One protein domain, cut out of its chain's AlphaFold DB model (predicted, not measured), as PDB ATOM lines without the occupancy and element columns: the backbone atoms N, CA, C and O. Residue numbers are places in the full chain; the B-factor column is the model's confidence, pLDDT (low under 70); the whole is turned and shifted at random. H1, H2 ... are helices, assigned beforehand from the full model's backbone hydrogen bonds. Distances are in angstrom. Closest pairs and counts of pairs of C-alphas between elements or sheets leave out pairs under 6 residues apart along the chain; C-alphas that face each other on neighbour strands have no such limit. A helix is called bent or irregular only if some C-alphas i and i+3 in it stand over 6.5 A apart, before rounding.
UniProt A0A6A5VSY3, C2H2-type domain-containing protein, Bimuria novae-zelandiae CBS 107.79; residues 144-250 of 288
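What this domain is: This is residues 144 to 250 of the 288 residues of the protein "C2H2-type domain-containing protein" of Bimuria novae-zelandiae CBS 107.79 (UniProt A0A6A5VSY3). Two long helices, H1 and H4, lie side by side and run opposite ways as a rod, and a small head sits at the end of the rod where H1 ends and H4 begins. The head holds the short helices H2 and H3, which pack on the later part of H1, and the long loop of residues 179 to 200. The printed part has 107 residues with four named helices, H1, H2, H3 and H4 in that order, and no named strand; the class is all helix. The whole is loose, with a radius of gyration of the C-alphas of 18.3 A and spans of 61 by 26 by 25 A.

Where its parts are: H1, residues 144 to 178, begins with C-alpha 144 at (327.841, 353.030, 204.984) and is 49.4 A from first to last C-alpha. It is neither bent nor irregular, but only just: C-alphas 158 and 161 are 6.5 A apart. After residues 179 to 200 comes H2, residues 201 to 209, with C-alpha 201 at (307.816, 336.497, 243.661) and a length of 12.2 A. H3, residues 211 to 214, measures 5.8 A. H4, residues 219 to 248, measures 43.2 A and ends with C-alpha 248 at (319.387, 365.635, 204.783).

How they stand to each other: H1 is the hub and touches the three other helices. H1 and H4 touch at a shallow tilt of 11 degrees, opposite ways; their closest C-alphas, of Ile 150 and Ile 239, are 6.7 A apart. H1 and H2 form a helical hairpin: H1 touches H2 with residues 170 to 174 alone, at a steep tilt of 45 degrees, opposite ways, and their closest C-alphas, of Ile 170 and Thr 203, are 6.0 A apart. With residues 166 to 170 alone H1 only just touches H3, with 3 pairs of C-alphas within 8 A; the closest, of Ile 170 and Asp 212, are 6.1 A apart. H2 and H3 are close but not clearly touching, with the C-alphas of Ala 206 and Asp 212 closest at 5.4 A. H4 is apart from H2 and from H3. In H2 every O i to N i+4 pair is within hydrogen-bond range, in H1 29 of 31 and in H4 25 of 26, while H3 is too short for such a pair.

The domain as a whole: The two C-alphas farthest apart, of Tyr 182 and Gly 250, are 61.8 A apart, while the first and last printed C-alphas are 15.6 A apart. The printed part has no cut. The link from H1 to H2 is long, with 22 residues, and within it residues 185 to 186 pair with residues 195 to 196, antiparallel. The links from H2 to H3 and from H3 to H4 are tight. The mean pLDDT of the printed part is 89.8, and residues 249 to 250 are under 70.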
ATOM      1  N   VAL A 144     328.638 354.218 204.625       84.62
ATOM      2  CA  VAL A 144     327.841 353.030 204.984       84.62
ATOM      3  C   VAL A 144     328.086 352.632 206.437       84.62
ATOM      4  O   VAL A 144     327.157 352.204 207.122       84.62
ATOM      5  N   GLY A 145     329.322 352.779 206.912       88.44
ATOM      6  CA  GLY A 145     329.677 352.502 208.291       88.44
ATOM      7  C   GLY A 145     328.988 353.448 209.268       88.44
ATOM      8  O   GLY A 145     328.372 352.973 210.213       88.44
ATOM      9  N   THR A 146     328.993 354.754 209.002       87.62
ATOM     10  CA  THR A 146     328.282 355.753 209.817       87.62
ATOM     11  C   THR A 146     326.798 355.414 209.944       87.62
ATOM     12  O   THR A 146     326.258 355.386 211.044       87.62
ATOM     13  N   PHE A 147     326.141 355.047 208.840       86.56
ATOM     14  CA  PHE A 147     324.747 354.600 208.889       86.56
ATOM     15  C   PHE A 147     324.555 353.343 209.760       86.56
ATOM     16  O   PHE A 147     323.593 353.244 210.523       86.56
ATOM     17  N   GLN A 148     325.462 352.367 209.654       86.88
ATOM     18  CA  GLN A 148     325.418 351.156 210.479       86.88
ATOM     19  C   GLN A 148     325.649 351.449 211.961       86.88
ATOM     20  O   GLN A 148     325.004 350.805 212.789       86.88
ATOM     21  N   ASP A 149     326.522 352.403 212.278       89.56
ATOM     22  CA  ASP A 149     326.783 352.849 213.641       89.56
ATOM     23  C   ASP A 149     325.542 353.490 214.263       89.56
ATOM     24  O   ASP A 149     325.080 353.025 215.304       89.56
ATOM     25  N   ILE A 150     324.925 354.456 213.568       88.56
ATOM     26  CA  ILE A 150     323.671 355.100 213.992       88.56
ATOM     27  C   ILE A 150     322.602 354.039 214.267       88.56
ATOM     28  O   ILE A 150     322.028 354.002 215.356       88.56
ATOM     29  N   TRP A 151     322.387 353.110 213.330       86.12
ATOM     30  CA  TRP A 151     321.418 352.025 213.506       86.12
ATOM     31  C   TRP A 151     321.758 351.121 214.699       86.12
ATOM     32  O   TRP A 151     320.871 350.692 215.441       86.12
ATOM     33  N   SER A 152     323.038 350.781 214.871       86.31
ATOM     34  CA  SER A 152     323.501 349.933 215.971       86.31
ATOM     35  C   SER A 152     323.263 350.609 217.315       86.31
ATOM     36  O   SER A 152     322.719 349.981 218.221       86.31
ATOM     37  N   ARG A 153     323.624 351.890 217.439       88.06
ATOM     38  CA  ARG A 153     323.401 352.692 218.643       88.06
ATOM     39  C   ARG A 153     321.909 352.856 218.917       88.06
ATOM     40  O   ARG A 153     321.486 352.662 220.048       88.06
ATOM     41  N   GLN A 154     321.093 353.110 217.897       86.62
ATOM     42  CA  GLN A 154     319.638 353.202 218.038       86.62
ATOM     43  C   GLN A 154     319.025 351.886 218.530       86.62
ATOM     44  O   GLN A 154     318.193 351.902 219.434       86.62
ATOM     45  N   SER A 155     319.463 350.749 217.980       82.94
ATOM     46  CA  SER A 155     319.009 349.418 218.411       82.94
ATOM     47  C   SER A 155     319.407 349.135 219.864       82.94
ATOM     48  O   SER A 155     318.583 348.658 220.642       82.94
ATOM     49  N   HIS A 156     320.637 349.490 220.245       83.19
ATOM     50  CA  HIS A 156     321.140 349.373 221.614       83.19
ATOM     51  C   HIS A 156     320.359 350.270 222.594       83.19
ATOM     52  O   HIS A 156     319.897 349.796 223.630       83.19
ATOM     53  N   LEU A 157     320.115 351.541 222.250       82.88
ATOM     54  CA  LEU A 157     319.326 352.448 223.092       82.88
ATOM     55  C   LEU A 157     317.863 352.000 223.223       82.88
ATOM     56  O   LEU A 157     317.288 352.086 224.308       82.88
ATOM     57  N   ALA A 158     317.234 351.588 222.119       77.56
ATOM     58  CA  ALA A 158     315.811 351.257 222.095       77.56
ATOM     59  C   ALA A 158     315.518 349.901 222.744       77.56
ATOM     60  O   ALA A 158     314.521 349.767 223.450       77.56
ATOM     61  N   GLY A 159     316.367 348.907 222.491       74.94
ATOM     62  CA  GLY A 159     316.240 347.572 223.056       74.94
ATOM     63  C   GLY A 159     316.920 347.477 224.414       74.94
ATOM     64  O   GLY A 159     316.258 347.408 225.443       74.94
ATOM     65  N   GLU A 160     318.249 347.463 224.420       76.56
ATOM     66  CA  GLU A 160     319.033 347.035 225.581       76.56
ATOM     67  C   GLU A 160     318.870 347.967 226.779       76.56
ATOM     68  O   GLU A 160     318.578 347.486 227.870       76.56
ATOM     69  N   LEU A 161     318.969 349.285 226.588       80.56
ATOM     70  CA  LEU A 161     318.826 350.216 227.714       80.56
ATOM     71  C   LEU A 161     317.397 350.283 228.251       80.56
ATOM     72  O   LEU A 161     317.212 350.290 229.465       80.56
ATOM     73  N   GLY A 162     316.386 350.289 227.378       79.94
ATOM     74  CA  GLY A 162     314.986 350.297 227.815       79.94
ATOM     75  C   GLY A 162     314.641 349.064 228.656       79.94
ATOM     76  O   GLY A 162     314.037 349.178 229.723       79.94
ATOM     77  N   TRP A 163     315.091 347.883 228.219       82.00
ATOM     78  CA  TRP A 163     314.935 346.648 228.986       82.00
ATOM     79  C   TRP A 163     315.776 346.644 230.264       82.00
ATOM     80  O   TRP A 163     315.272 346.234 231.307       82.00
ATOM     81  N   ALA A 164     317.018 347.130 230.217       85.19
ATOM     82  CA  ALA A 164     317.891 347.193 231.386       85.19
ATOM     83  C   ALA A 164     317.309 348.089 232.485       85.19
ATOM     84  O   ALA A 164     317.271 347.673 233.640       85.19
ATOM     85  N   VAL A 165     316.786 349.271 232.139       87.56
ATOM     86  CA  VAL A 165     316.121 350.171 233.099       87.56
ATOM     87  C   VAL A 165     314.962 349.456 233.784       87.56
ATOM     88  O   VAL A 165     314.867 349.475 235.010       87.56
ATOM     89  N   ARG A 166     314.120 348.756 233.017       89.00
ATOM     90  CA  ARG A 166     313.013 347.976 233.573       89.00
ATOM     91  C   ARG A 166     313.492 346.874 234.525       89.00
ATOM     92  O   ARG A 166     312.976 346.758 235.632       89.00
ATOM     93  N   VAL A 167     314.488 346.087 234.118       90.38
ATOM     94  CA  VAL A 167     315.059 345.010 234.948       90.38
ATOM     95  C   VAL A 167     315.649 345.575 236.241       90.38
ATOM     96  O   VAL A 167     315.388 345.047 237.321       90.38
ATOM     97  N   HIS A 168     316.388 346.682 236.157       92.25
ATOM     98  CA  HIS A 168     316.933 347.353 237.332       92.25
ATOM     99  C   HIS A 168     315.840 347.910 238.239       92.25
ATOM    100  O   HIS A 168     315.991 347.837 239.455       92.25
ATOM    101  N   ARG A 169     314.740 348.426 237.680       94.19
ATOM    102  CA  ARG A 169     313.591 348.900 238.459       94.19
ATOM    103  C   ARG A 169     312.968 347.767 239.263       94.19
ATOM    104  O   ARG A 169     312.809 347.910 240.469       94.19
ATOM    105  N   ILE A 170     312.684 346.636 238.617       94.94
ATOM    106  CA  ILE A 170     312.139 345.440 239.275       94.94
ATOM    107  C   ILE A 170     313.057 344.994 240.422       94.94
ATOM    108  O   ILE A 170     312.605 344.850 241.556       94.94
ATOM    109  N   ALA A 171     314.360 344.873 240.150       95.25
ATOM    110  CA  ALA A 171     315.342 344.479 241.156       95.25
ATOM    111  C   ALA A 171     315.462 345.493 242.307       95.25
ATOM    112  O   ALA A 171     315.683 345.101 243.449       95.25
ATOM    113  N   ALA A 172     315.337 346.794 242.027       95.25
ATOM    114  CA  ALA A 172     315.394 347.837 243.044       95.25
ATOM    115  C   ALA A 172     314.176 347.793 243.979       95.25
ATOM    116  O   ALA A 172     314.350 347.918 245.189       95.25
ATOM    117  N   ILE A 173     312.975 347.559 243.437       95.25
ATOM    118  CA  ILE A 173     311.747 347.371 244.226       95.25
ATOM    119  C   ILE A 173     311.896 346.153 245.137       95.25
ATOM    120  O   ILE A 173     311.702 346.251 246.342       95.25
ATOM    121  N   GLU A 174     312.309 345.018 244.580       95.38
ATOM    122  CA  GLU A 174     312.447 343.779 245.345       95.38
ATOM    123  C   GLU A 174     313.515 343.891 246.440       95.38
ATOM    124  O   GLU A 174     313.281 343.519 247.590       95.38
ATOM    125  N   ARG A 175     314.672 344.484 246.120       94.56
ATOM    126  CA  ARG A 175     315.715 344.763 247.113       94.56
ATOM    127  C   ARG A 175     315.239 345.722 248.189       94.56
ATOM    128  O   ARG A 175     315.639 345.549 249.330       94.56
ATOM    129  N   HIS A 176     314.410 346.711 247.863       94.31
ATOM    130  CA  HIS A 176     313.901 347.628 248.874       94.31
ATOM    131  C   HIS A 176     313.175 346.873 249.999       94.31
ATOM    132  O   HIS A 176     313.453 347.149 251.161       94.31
ATOM    133  N   HIS A 177     312.331 345.894 249.669       94.94
ATOM    134  CA  HIS A 177     311.536 345.142 250.651       94.94
ATOM    135  C   HIS A 177     312.285 343.978 251.300       94.94
ATOM    136  O   HIS A 177     312.187 343.757 252.507       94.94
ATOM    137  N   PHE A 178     313.086 343.246 250.524       96.00
ATOM    138  CA  PHE A 178     313.698 342.005 251.006       96.00
ATOM    139  C   PHE A 178     315.168 342.134 251.422       96.00
ATOM    140  O   PHE A 178     315.680 341.241 252.096       96.00
ATOM    141  N   TYR A 179     315.872 343.223 251.090       94.00
ATOM    142  CA  TYR A 179     317.266 343.394 251.514       94.00
ATOM    143  C   TYR A 179     317.345 343.859 252.975       94.00
ATOM    144  O   TYR A 179     317.188 345.038 253.284       94.00
ATOM    145  N   GLY A 180     317.587 342.909 253.879       93.12
ATOM    146  CA  GLY A 180     317.826 343.162 255.305       93.12
ATOM    147  C   GLY A 180     316.575 343.402 256.157       93.12
ATOM    148  O   GLY A 180     316.713 343.525 257.370       93.12
ATOM    149  N   ARG A 181     315.378 343.453 255.554       88.25
ATOM    150  CA  ARG A 181     314.109 343.721 256.260       88.25
ATOM    151  C   ARG A 181     313.070 342.599 256.148       88.25
ATOM    152  O   ARG A 181     312.312 342.412 257.089       88.25
ATOM    153  N   TYR A 182     313.088 341.818 255.062       93.06
ATOM    154  CA  TYR A 182     312.108 340.752 254.778       93.06
ATOM    155  C   TYR A 182     310.647 341.209 254.969       93.06
ATOM    156  O   TYR A 182     309.846 340.509 255.580       93.06
ATOM    157  N   GLU A 183     310.309 342.400 254.468       96.00
ATOM    158  CA  GLU A 183     308.976 342.998 254.605       96.00
ATOM    159  C   GLU A 183     308.050 342.506 253.475       96.00
ATOM    160  O   GLU A 183     308.328 342.790 252.306       96.00
ATOM    161  N   PRO A 184     306.951 341.779 253.768       96.69
ATOM    162  CA  PRO A 184     305.971 341.426 252.746       96.69
ATOM    163  C   PRO A 184     305.277 342.670 252.190       96.69
ATOM    164  O   PRO A 184     304.965 343.600 252.937       96.69
ATOM    165  N   PHE A 185     304.971 342.677 250.892       97.25
ATOM    166  CA  PHE A 185     304.300 343.811 250.254       97.25
ATOM    167  C   PHE A 185     303.324 343.386 249.153       97.25
ATOM    168  O   PHE A 185     303.431 342.301 248.583       97.25
ATOM    169  N   GLY A 186     302.360 344.261 248.866       96.94
ATOM    170  CA  GLY A 186     301.369 344.083 247.806       96.94
ATOM    171  C   GLY A 186     301.749 344.793 246.505       96.94
ATOM    172  O   GLY A 186     302.524 345.755 246.489       96.94
ATOM    173  N   CYS A 187     301.178 344.337 245.393       97.00
ATOM    174  CA  CYS A 187     301.253 345.037 244.116       97.00
ATOM    175  C   CYS A 187     300.505 346.380 244.197       97.00
ATOM    176  O   CYS A 187     299.367 346.439 244.641       97.00
ATOM    177  N   SER A 188     301.126 347.467 243.734       94.94
ATOM    178  CA  SER A 188     300.539 348.816 243.791       94.94
ATOM    179  C   SER A 188     299.578 349.137 242.640       94.94
ATOM    180  O   SER A 188     298.932 350.182 242.655       94.94
ATOM    181  N   THR A 189     299.523 348.300 241.601       95.06
ATOM    182  CA  THR A 189     298.585 348.487 240.483       95.06
ATOM    183  C   THR A 189     297.146 348.299 240.962       95.06
ATOM    184  O   THR A 189     296.883 347.290 241.620       95.06
ATOM    185  N   PRO A 190     296.213 349.197 240.590       94.75
ATOM    186  CA  PRO A 190     294.788 348.986 240.826       94.75
ATOM    187  C   PRO A 190     294.330 347.619 240.300       94.75
ATOM    188  O   PRO A 190     294.841 347.145 239.285       94.75
ATOM    189  N   ASP A 191     293.390 346.984 240.996       94.75
ATOM    190  CA  ASP A 191     292.810 345.681 240.626       94.75
ATOM    191  C   ASP A 191     293.793 344.492 240.670       94.75
ATOM    192  O   ASP A 191     293.538 343.433 240.092       94.75
ATOM    193  N   CYS A 192     294.935 344.645 241.350       96.06
ATOM    194  CA  CYS A 192     295.920 343.585 241.511       96.06
ATOM    195  C   CYS A 192     296.161 343.250 242.986       96.06
ATOM    196  O   CYS A 192     297.041 343.817 243.626       96.06
ATOM    197  N   ASP A 193     295.459 342.232 243.482       97.06
ATOM    198  CA  ASP A 193     295.547 341.775 244.879       97.06
ATOM    199  C   ASP A 193     296.746 340.844 245.145       97.06
ATOM    200  O   ASP A 193     296.730 340.031 246.069       97.06
ATOM    201  N   ALA A 194     297.784 340.900 244.307       97.56
ATOM    202  CA  ALA A 194     298.963 340.057 244.465       97.56
ATOM    203  C   ALA A 194     299.805 340.524 245.662       97.56
ATOM    204  O   ALA A 194     300.129 341.708 245.770       97.56
ATOM    205  N   TRP A 195     300.197 339.576 246.513       98.19
ATOM    206  CA  TRP A 195     301.074 339.781 247.667       98.19
ATOM    207  C   TRP A 195     302.342 338.944 247.535       98.19
ATOM    208  O   TRP A 195     302.304 337.842 246.986       98.19
ATOM    209  N   PHE A 196     303.450 339.481 248.043       97.62
ATOM    210  CA  PHE A 196     304.775 338.879 247.941       97.62
ATOM    211  C   PHE A 196     305.397 338.767 249.333       97.62
ATOM    212  O   PHE A 196     305.655 339.783 249.977       97.62
ATOM    213  N   ASP A 197     305.627 337.541 249.791       97.69
ATOM    214  CA  ASP A 197     306.245 337.207 251.077       97.69
ATOM    215  C   ASP A 197     307.685 336.686 250.925       97.69
ATOM    216  O   ASP A 197     308.424 336.612 251.907       97.69
ATOM    217  N   GLN A 198     308.110 336.367 249.697       97.06
ATOM    218  CA  GLN A 198     309.446 335.855 249.396       97.06
ATOM    219  C   GLN A 198     310.113 336.606 248.233       97.06
ATOM    220  O   GLN A 198     309.427 337.080 247.317       97.06
ATOM    221  N   PRO A 199     311.462 336.662 248.213       95.12
ATOM    222  CA  PRO A 199     312.208 337.109 247.044       95.12
ATOM    223  C   PRO A 199     311.804 336.349 245.773       95.12
ATOM    224  O   PRO A 199     311.363 335.204 245.820       95.12
ATOM    225  N   GLU A 200     311.986 336.994 244.628       93.75
ATOM    226  CA  GLU A 200     311.661 336.542 243.271       93.75
ATOM    227  C   GLU A 200     310.165 336.456 242.935       93.75
ATOM    228  O   GLU A 200     309.815 336.395 241.748       93.75
ATOM    229  N   GLN A 201     309.259 336.508 243.917       95.56
ATOM    230  CA  GLN A 201     307.816 336.497 243.661       95.56
ATOM    231  C   GLN A 201     307.350 337.788 242.975       95.56
ATOM    232  O   GLN A 201     306.649 337.725 241.959       95.56
ATOM    233  N   PHE A 202     307.791 338.956 243.461       95.62
ATOM    234  CA  PHE A 202     307.488 340.231 242.807       95.62
ATOM    235  C   PHE A 202     308.138 340.305 241.429       95.62
ATOM    236  O   PHE A 202     307.474 340.673 240.462       95.62
ATOM    237  N   THR A 203     309.410 339.909 241.308       94.50
ATOM    238  CA  THR A 203     310.103 339.873 240.012       94.50
ATOM    239  C   THR A 203     309.340 339.025 238.997       94.50
ATOM    240  O   THR A 203     309.077 339.462 237.874       94.50
ATOM    241  N   SER A 204     308.912 337.835 239.410       91.94
ATOM    242  CA  SER A 204     308.096 336.928 238.607       91.94
ATOM    243  C   SER A 204     306.785 337.558 238.152       91.94
ATOM    244  O   SER A 204     306.459 337.510 236.963       91.94
ATOM    245  N   HIS A 205     306.061 338.177 239.082       93.00
ATOM    246  CA  HIS A 205     304.808 338.872 238.813       93.00
ATOM    247  C   HIS A 205     305.001 340.038 237.847       93.00
ATOM    248  O   HIS A 205     304.348 340.097 236.806       93.00
ATOM    249  N   ALA A 206     305.945 340.930 238.145       93.12
ATOM    250  CA  ALA A 206     306.243 342.113 237.355       93.12
ATOM    251  C   ALA A 206     306.628 341.763 235.914       93.12
ATOM    252  O   ALA A 206     306.155 342.414 234.981       93.12
ATOM    253  N   ILE A 207     307.431 340.712 235.701       87.69
ATOM    254  CA  ILE A 207     307.795 340.240 234.358       87.69
ATOM    255  C   ILE A 207     306.538 339.938 233.533       87.69
ATOM    256  O   ILE A 207     306.458 340.398 232.392       87.69
ATOM    257  N   VAL A 208     305.559 339.239 234.113       86.44
ATOM    258  CA  VAL A 208     304.322 338.805 233.442       86.44
ATOM    259  C   VAL A 208     303.333 339.958 233.252       86.44
ATOM    260  O   VAL A 208     302.792 340.138 232.160       86.44
ATOM    261  N   THR A 209     303.095 340.751 234.293       89.69
ATOM    262  CA  THR A 209     302.005 341.740 234.323       89.69
ATOM    263  C   THR A 209     302.424 343.132 233.857       89.69
ATOM    264  O   THR A 209     301.577 343.927 233.464       89.69
ATOM    265  N   LYS A 210     303.728 343.439 233.861       89.62
ATOM    266  CA  LYS A 210     304.284 344.796 233.671       89.62
ATOM    267  C   LYS A 210     303.851 345.824 234.718       89.62
ATOM    268  O   LYS A 210     303.934 347.033 234.485       89.62
ATOM    269  N   HIS A 211     303.423 345.354 235.885       93.56
ATOM    270  CA  HIS A 211     303.010 346.204 237.002       93.56
ATOM    271  C   HIS A 211     304.187 346.922 237.690       93.56
ATOM    272  O   HIS A 211     303.987 347.709 238.603       93.56
ATOM    273  N   ASP A 212     305.427 346.716 237.240       93.38
ATOM    274  CA  ASP A 212     306.595 347.446 237.742       93.38
ATOM    275  C   ASP A 212     306.545 348.960 237.471       93.38
ATOM    276  O   ASP A 212     307.104 349.750 238.232       93.38
ATOM    277  N   SER A 213     305.861 349.378 236.403       90.94
ATOM    278  CA  SER A 213     305.783 350.783 235.977       90.94
ATOM    279  C   SER A 213     304.914 351.675 236.871       90.94
ATOM    280  O   SER A 213     305.180 352.870 236.970       90.94
ATOM    281  N   THR A 214     303.910 351.109 237.540       90.94
ATOM    282  CA  THR A 214     302.985 351.813 238.450       90.94
ATOM    283  C   THR A 214     303.500 351.848 239.887       90.94
ATOM    284  O   THR A 214     302.924 352.525 240.735       90.94
ATOM    285  N   TYR A 215     304.575 351.113 240.181       92.75
ATOM    286  CA  TYR A 215     305.160 351.054 241.511       92.75
ATOM    287  C   TYR A 215     305.801 352.384 241.897       92.75
ATOM    288  O   TYR A 215     306.696 352.857 241.195       92.75
ATOM    289  N   VAL A 216     305.375 352.975 243.014       92.50
ATOM    290  CA  VAL A 216     305.972 354.205 243.547       92.50
ATOM    291  C   VAL A 216     307.302 353.847 244.198       92.50
ATOM    292  O   VAL A 216     307.349 353.128 245.193       92.50
ATOM    293  N   LEU A 217     308.397 354.306 243.597       92.12
ATOM    294  CA  LEU A 217     309.725 354.068 244.143       92.12
ATOM    295  C   LEU A 217     309.953 354.950 245.379       92.12
ATOM    296  O   LEU A 217     309.467 356.077 245.416       92.12
ATOM    297  N   PRO A 218     310.736 354.481 246.363       91.38
ATOM    298  CA  PRO A 218     311.285 355.350 247.398       91.38
ATOM    299  C   PRO A 218     312.017 356.542 246.775       91.38
ATOM    300  O   PRO A 218     312.704 356.367 245.766       91.38
ATOM    301  N   GLU A 219     311.938 357.715 247.405       92.94
ATOM    302  CA  GLU A 219     312.495 358.981 246.890       92.94
ATOM    303  C   GLU A 219     313.962 358.849 246.434       92.94
ATOM    304  O   GLU A 219     314.343 359.311 245.355       92.94
ATOM    305  N   SER A 220     314.780 358.125 247.208       89.44
ATOM    306  CA  SER A 220     316.193 357.880 246.892       89.44
ATOM    307  C   SER A 220     316.409 357.094 245.593       89.44
ATOM    308  O   SER A 220     317.396 357.317 244.892       89.44
ATOM    309  N   LEU A 221     315.496 356.185 245.249       92.19
ATOM    310  CA  LEU A 221     315.524 355.428 244.000       92.19
ATOM    311  C   LEU A 221     314.856 356.210 242.863       92.19
ATOM    312  O   LEU A 221     315.341 356.172 241.734       92.19
ATOM    313  N   GLU A 222     313.778 356.940 243.142       93.88
ATOM    314  CA  GLU A 222     313.037 357.719 242.145       93.88
ATOM    315  C   GLU A 222     313.924 358.742 241.423       93.88
ATOM    316  O   GLU A 222     313.911 358.810 240.187       93.88
ATOM    317  N   ALA A 223     314.748 359.481 242.173       92.19
ATOM    318  CA  ALA A 223     315.692 360.442 241.608       92.19
ATOM    319  C   ALA A 223     316.677 359.773 240.629       92.19
ATOM    320  O   ALA A 223     316.889 360.271 239.521       92.19
ATOM    321  N   LEU A 224     317.211 358.601 240.995       91.62
ATOM    322  CA  LEU A 224     318.156 357.841 240.173       91.62
ATOM    323  C   LEU A 224     317.514 357.334 238.873       91.62
ATOM    324  O   LEU A 224     318.114 357.436 237.800       91.62
ATOM    325  N   PHE A 225     316.286 356.809 238.933       92.00
ATOM    326  CA  PHE A 225     315.573 356.363 237.732       92.00
ATOM    327  C   PHE A 225     315.158 357.534 236.836       92.00
ATOM    328  O   PHE A 225     315.274 357.429 235.618       92.00
ATOM    329  N   THR A 226     314.766 358.670 237.413       91.75
ATOM    330  CA  THR A 226     314.416 359.878 236.652       91.75
ATOM    331  C   THR A 226     315.633 360.472 235.942       91.75
ATOM    332  O   THR A 226     315.540 360.868 234.776       91.75
ATOM    333  N   GLU A 227     316.793 360.504 236.601       91.19
ATOM    334  CA  GLU A 227     318.046 360.927 235.974       91.19
ATOM    335  C   GLU A 227     318.419 360.005 234.803       91.19
ATOM    336  O   GLU A 227     318.736 360.484 233.709       91.19
ATOM    337  N   ASN A 228     318.332 358.685 234.997       89.31
ATOM    338  CA  ASN A 228     318.601 357.705 233.944       89.31
ATOM    339  C   ASN A 228     317.623 357.835 232.767       89.31
ATOM    340  O   ASN A 228     318.052 357.821 231.611       89.31
ATOM    341  N   ASP A 229     316.335 358.045 233.038       88.81
ATOM    342  CA  ASP A 229     315.317 358.285 232.013       88.81
ATOM    343  C   ASP A 229     315.591 359.565 231.222       88.81
ATOM    344  O   ASP A 229     315.410 359.599 230.000       88.81
ATOM    345  N   LYS A 230     316.045 360.630 231.894       91.38
ATOM    346  CA  LYS A 230     316.445 361.878 231.241       91.38
ATOM    347  C   LYS A 230     317.643 361.650 230.318       91.38
ATOM    348  O   LYS A 230     317.545 361.971 229.132       91.38
ATOM    349  N   LYS A 231     318.716 361.027 230.822       89.50
ATOM    350  CA  LYS A 231     319.909 360.674 230.028       89.50
ATOM    351  C   LYS A 231     319.538 359.820 228.815       89.50
ATOM    352  O   LYS A 231     320.005 360.074 227.707       89.50
ATOM    353  N   TRP A 232     318.649 358.844 228.996       86.75
ATOM    354  CA  TRP A 232     318.168 357.994 227.908       86.75
ATOM    355  C   TRP A 232     317.372 358.782 226.856       86.75
ATOM    356  O   TRP A 232     317.621 358.636 225.655       86.75
ATOM    357  N   LYS A 233     316.452 359.663 227.276       89.75
ATOM    358  CA  LYS A 233     315.690 360.536 226.362       89.75
ATOM    359  C   LYS A 233     316.610 361.473 225.576       89.75
ATOM    360  O   LYS A 233     316.389 361.670 224.382       89.75
ATOM    361  N   GLU A 234     317.632 362.034 226.216       92.06
ATOM    362  CA  GLU A 234     318.632 362.898 225.578       92.06
ATOM    363  C   GLU A 234     319.483 362.130 224.561       92.06
ATOM    364  O   GLU A 234     319.593 362.558 223.410       92.06
ATOM    365  N   ALA A 235     319.993 360.952 224.931       89.31
ATOM    366  CA  ALA A 235     320.736 360.081 224.022       89.31
ATOM    367  C   ALA A 235     319.891 359.690 222.799       89.31
ATOM    368  O   ALA A 235     320.362 359.744 221.663       89.31
ATOM    369  N   ARG A 236     318.609 359.362 223.011       89.25
ATOM    370  CA  ARG A 236     317.675 359.043 221.925       89.25
ATOM    371  C   ARG A 236     317.455 360.231 220.990       89.25
ATOM    372  O   ARG A 236     317.517 360.048 219.778       89.25
ATOM    373  N   LYS A 237     317.237 361.435 221.534       91.81
ATOM    374  CA  LYS A 237     317.101 362.668 220.739       91.81
ATOM    375  C   LYS A 237     318.358 362.945 219.913       91.81
ATOM    376  O   LYS A 237     318.234 363.248 218.731       91.81
ATOM    377  N   SER A 238     319.542 362.797 220.509       91.31
ATOM    378  CA  SER A 238     320.825 362.993 219.822       91.31
ATOM    379  C   SER A 238     320.985 362.054 218.623       91.31
ATOM    380  O   SER A 238     321.310 362.524 217.536       91.31
ATOM    381  N   ILE A 239     320.671 360.762 218.776       89.00
ATOM    382  CA  ILE A 239     320.720 359.802 217.661       89.00
ATOM    383  C   ILE A 239     319.705 360.151 216.572       89.00
ATOM    384  O   ILE A 239     320.030 360.074 215.391       89.00
ATOM    385  N   THR A 240     318.481 360.531 216.945       89.19
ATOM    386  CA  THR A 240     317.456 360.921 215.964       89.19
ATOM    387  C   THR A 240     317.868 362.162 215.173       89.19
ATOM    388  O   THR A 240     317.622 362.217 213.971       89.19
ATOM    389  N   GLU A 241     318.520 363.138 215.807       90.00
ATOM    390  CA  GLU A 241     319.021 364.317 215.095       90.00
ATOM    391  C   GLU A 241     320.218 363.979 214.199       90.00
ATOM    392  O   GLU A 241     320.264 364.422 213.054       90.00
ATOM    393  N   GLU A 242     321.144 363.137 214.662       87.31
ATOM    394  CA  GLU A 242     322.262 362.638 213.850       87.31
ATOM    395  C   GLU A 242     321.761 361.875 212.612       87.31
ATOM    396  O   GLU A 242     322.246 362.087 211.496       87.31
ATOM    397  N   GLU A 243     320.724 361.048 212.782       84.75
ATOM    398  CA  GLU A 243     320.012 360.404 211.683       84.75
ATOM    399  C   GLU A 243     319.412 361.463 210.747       84.75
ATOM    400  O   GLU A 243     319.692 361.465 209.552       84.75
ATOM    401  N   ARG A 244     318.665 362.446 211.257       85.69
ATOM    402  CA  ARG A 244     318.068 363.499 210.421       85.69
ATOM    403  C   ARG A 244     319.111 364.247 209.583       85.69
ATOM    404  O   ARG A 244     318.927 364.394 208.372       85.69
ATOM    405  N   VAL A 245     320.220 364.660 210.197       84.31
ATOM    406  CA  VAL A 245     321.328 365.352 209.522       84.31
ATOM    407  C   VAL A 245     321.943 364.454 208.451       84.31
ATOM    408  O   VAL A 245     322.027 364.866 207.292       84.31
ATOM    409  N   SER A 246     322.270 363.201 208.792       80.31
ATOM    410  CA  SER A 246     322.842 362.226 207.853       80.31
ATOM    411  C   SER A 246     321.952 361.981 206.629       80.31
ATOM    412  O   SER A 246     322.465 361.688 205.548       80.31
ATOM    413  N   TRP A 247     320.632 362.099 206.774       71.75
ATOM    414  CA  TRP A 247     319.677 361.888 205.685       71.75
ATOM    415  C   TRP A 247     319.376 363.150 204.865       71.75
ATOM    416  O   TRP A 247     318.921 363.033 203.722       71.75
ATOM    417  N   SER A 248     319.624 364.335 205.427       76.88
ATOM    418  CA  SER A 248     319.387 365.635 204.783       76.88
ATOM    419  C   SER A 248     320.555 366.140 203.921       76.88
ATOM    420  O   SER A 248     320.348 367.010 203.079       76.88
ATOM    421  N   GLY A 249     321.756 365.562 204.058       68.06
ATOM    422  CA  GLY A 249     322.891 365.841 203.170       68.06
ATOM    423  C   GLY A 249     322.584 365.445 201.717       68.06
ATOM    424  O   GLY A 249     322.332 364.276 201.423       68.06
ATOM    425  N   GLY A 250     322.577 366.429 200.814       53.47
ATOM    426  CA  GLY A 250     321.985 366.418 199.465       53.47
ATOM    427  C   GLY A 250     322.526 365.450 198.398       53.47
ATOM    428  O   GLY A 250     322.213 365.635 197.229       53.47
TER     429      GLY A 250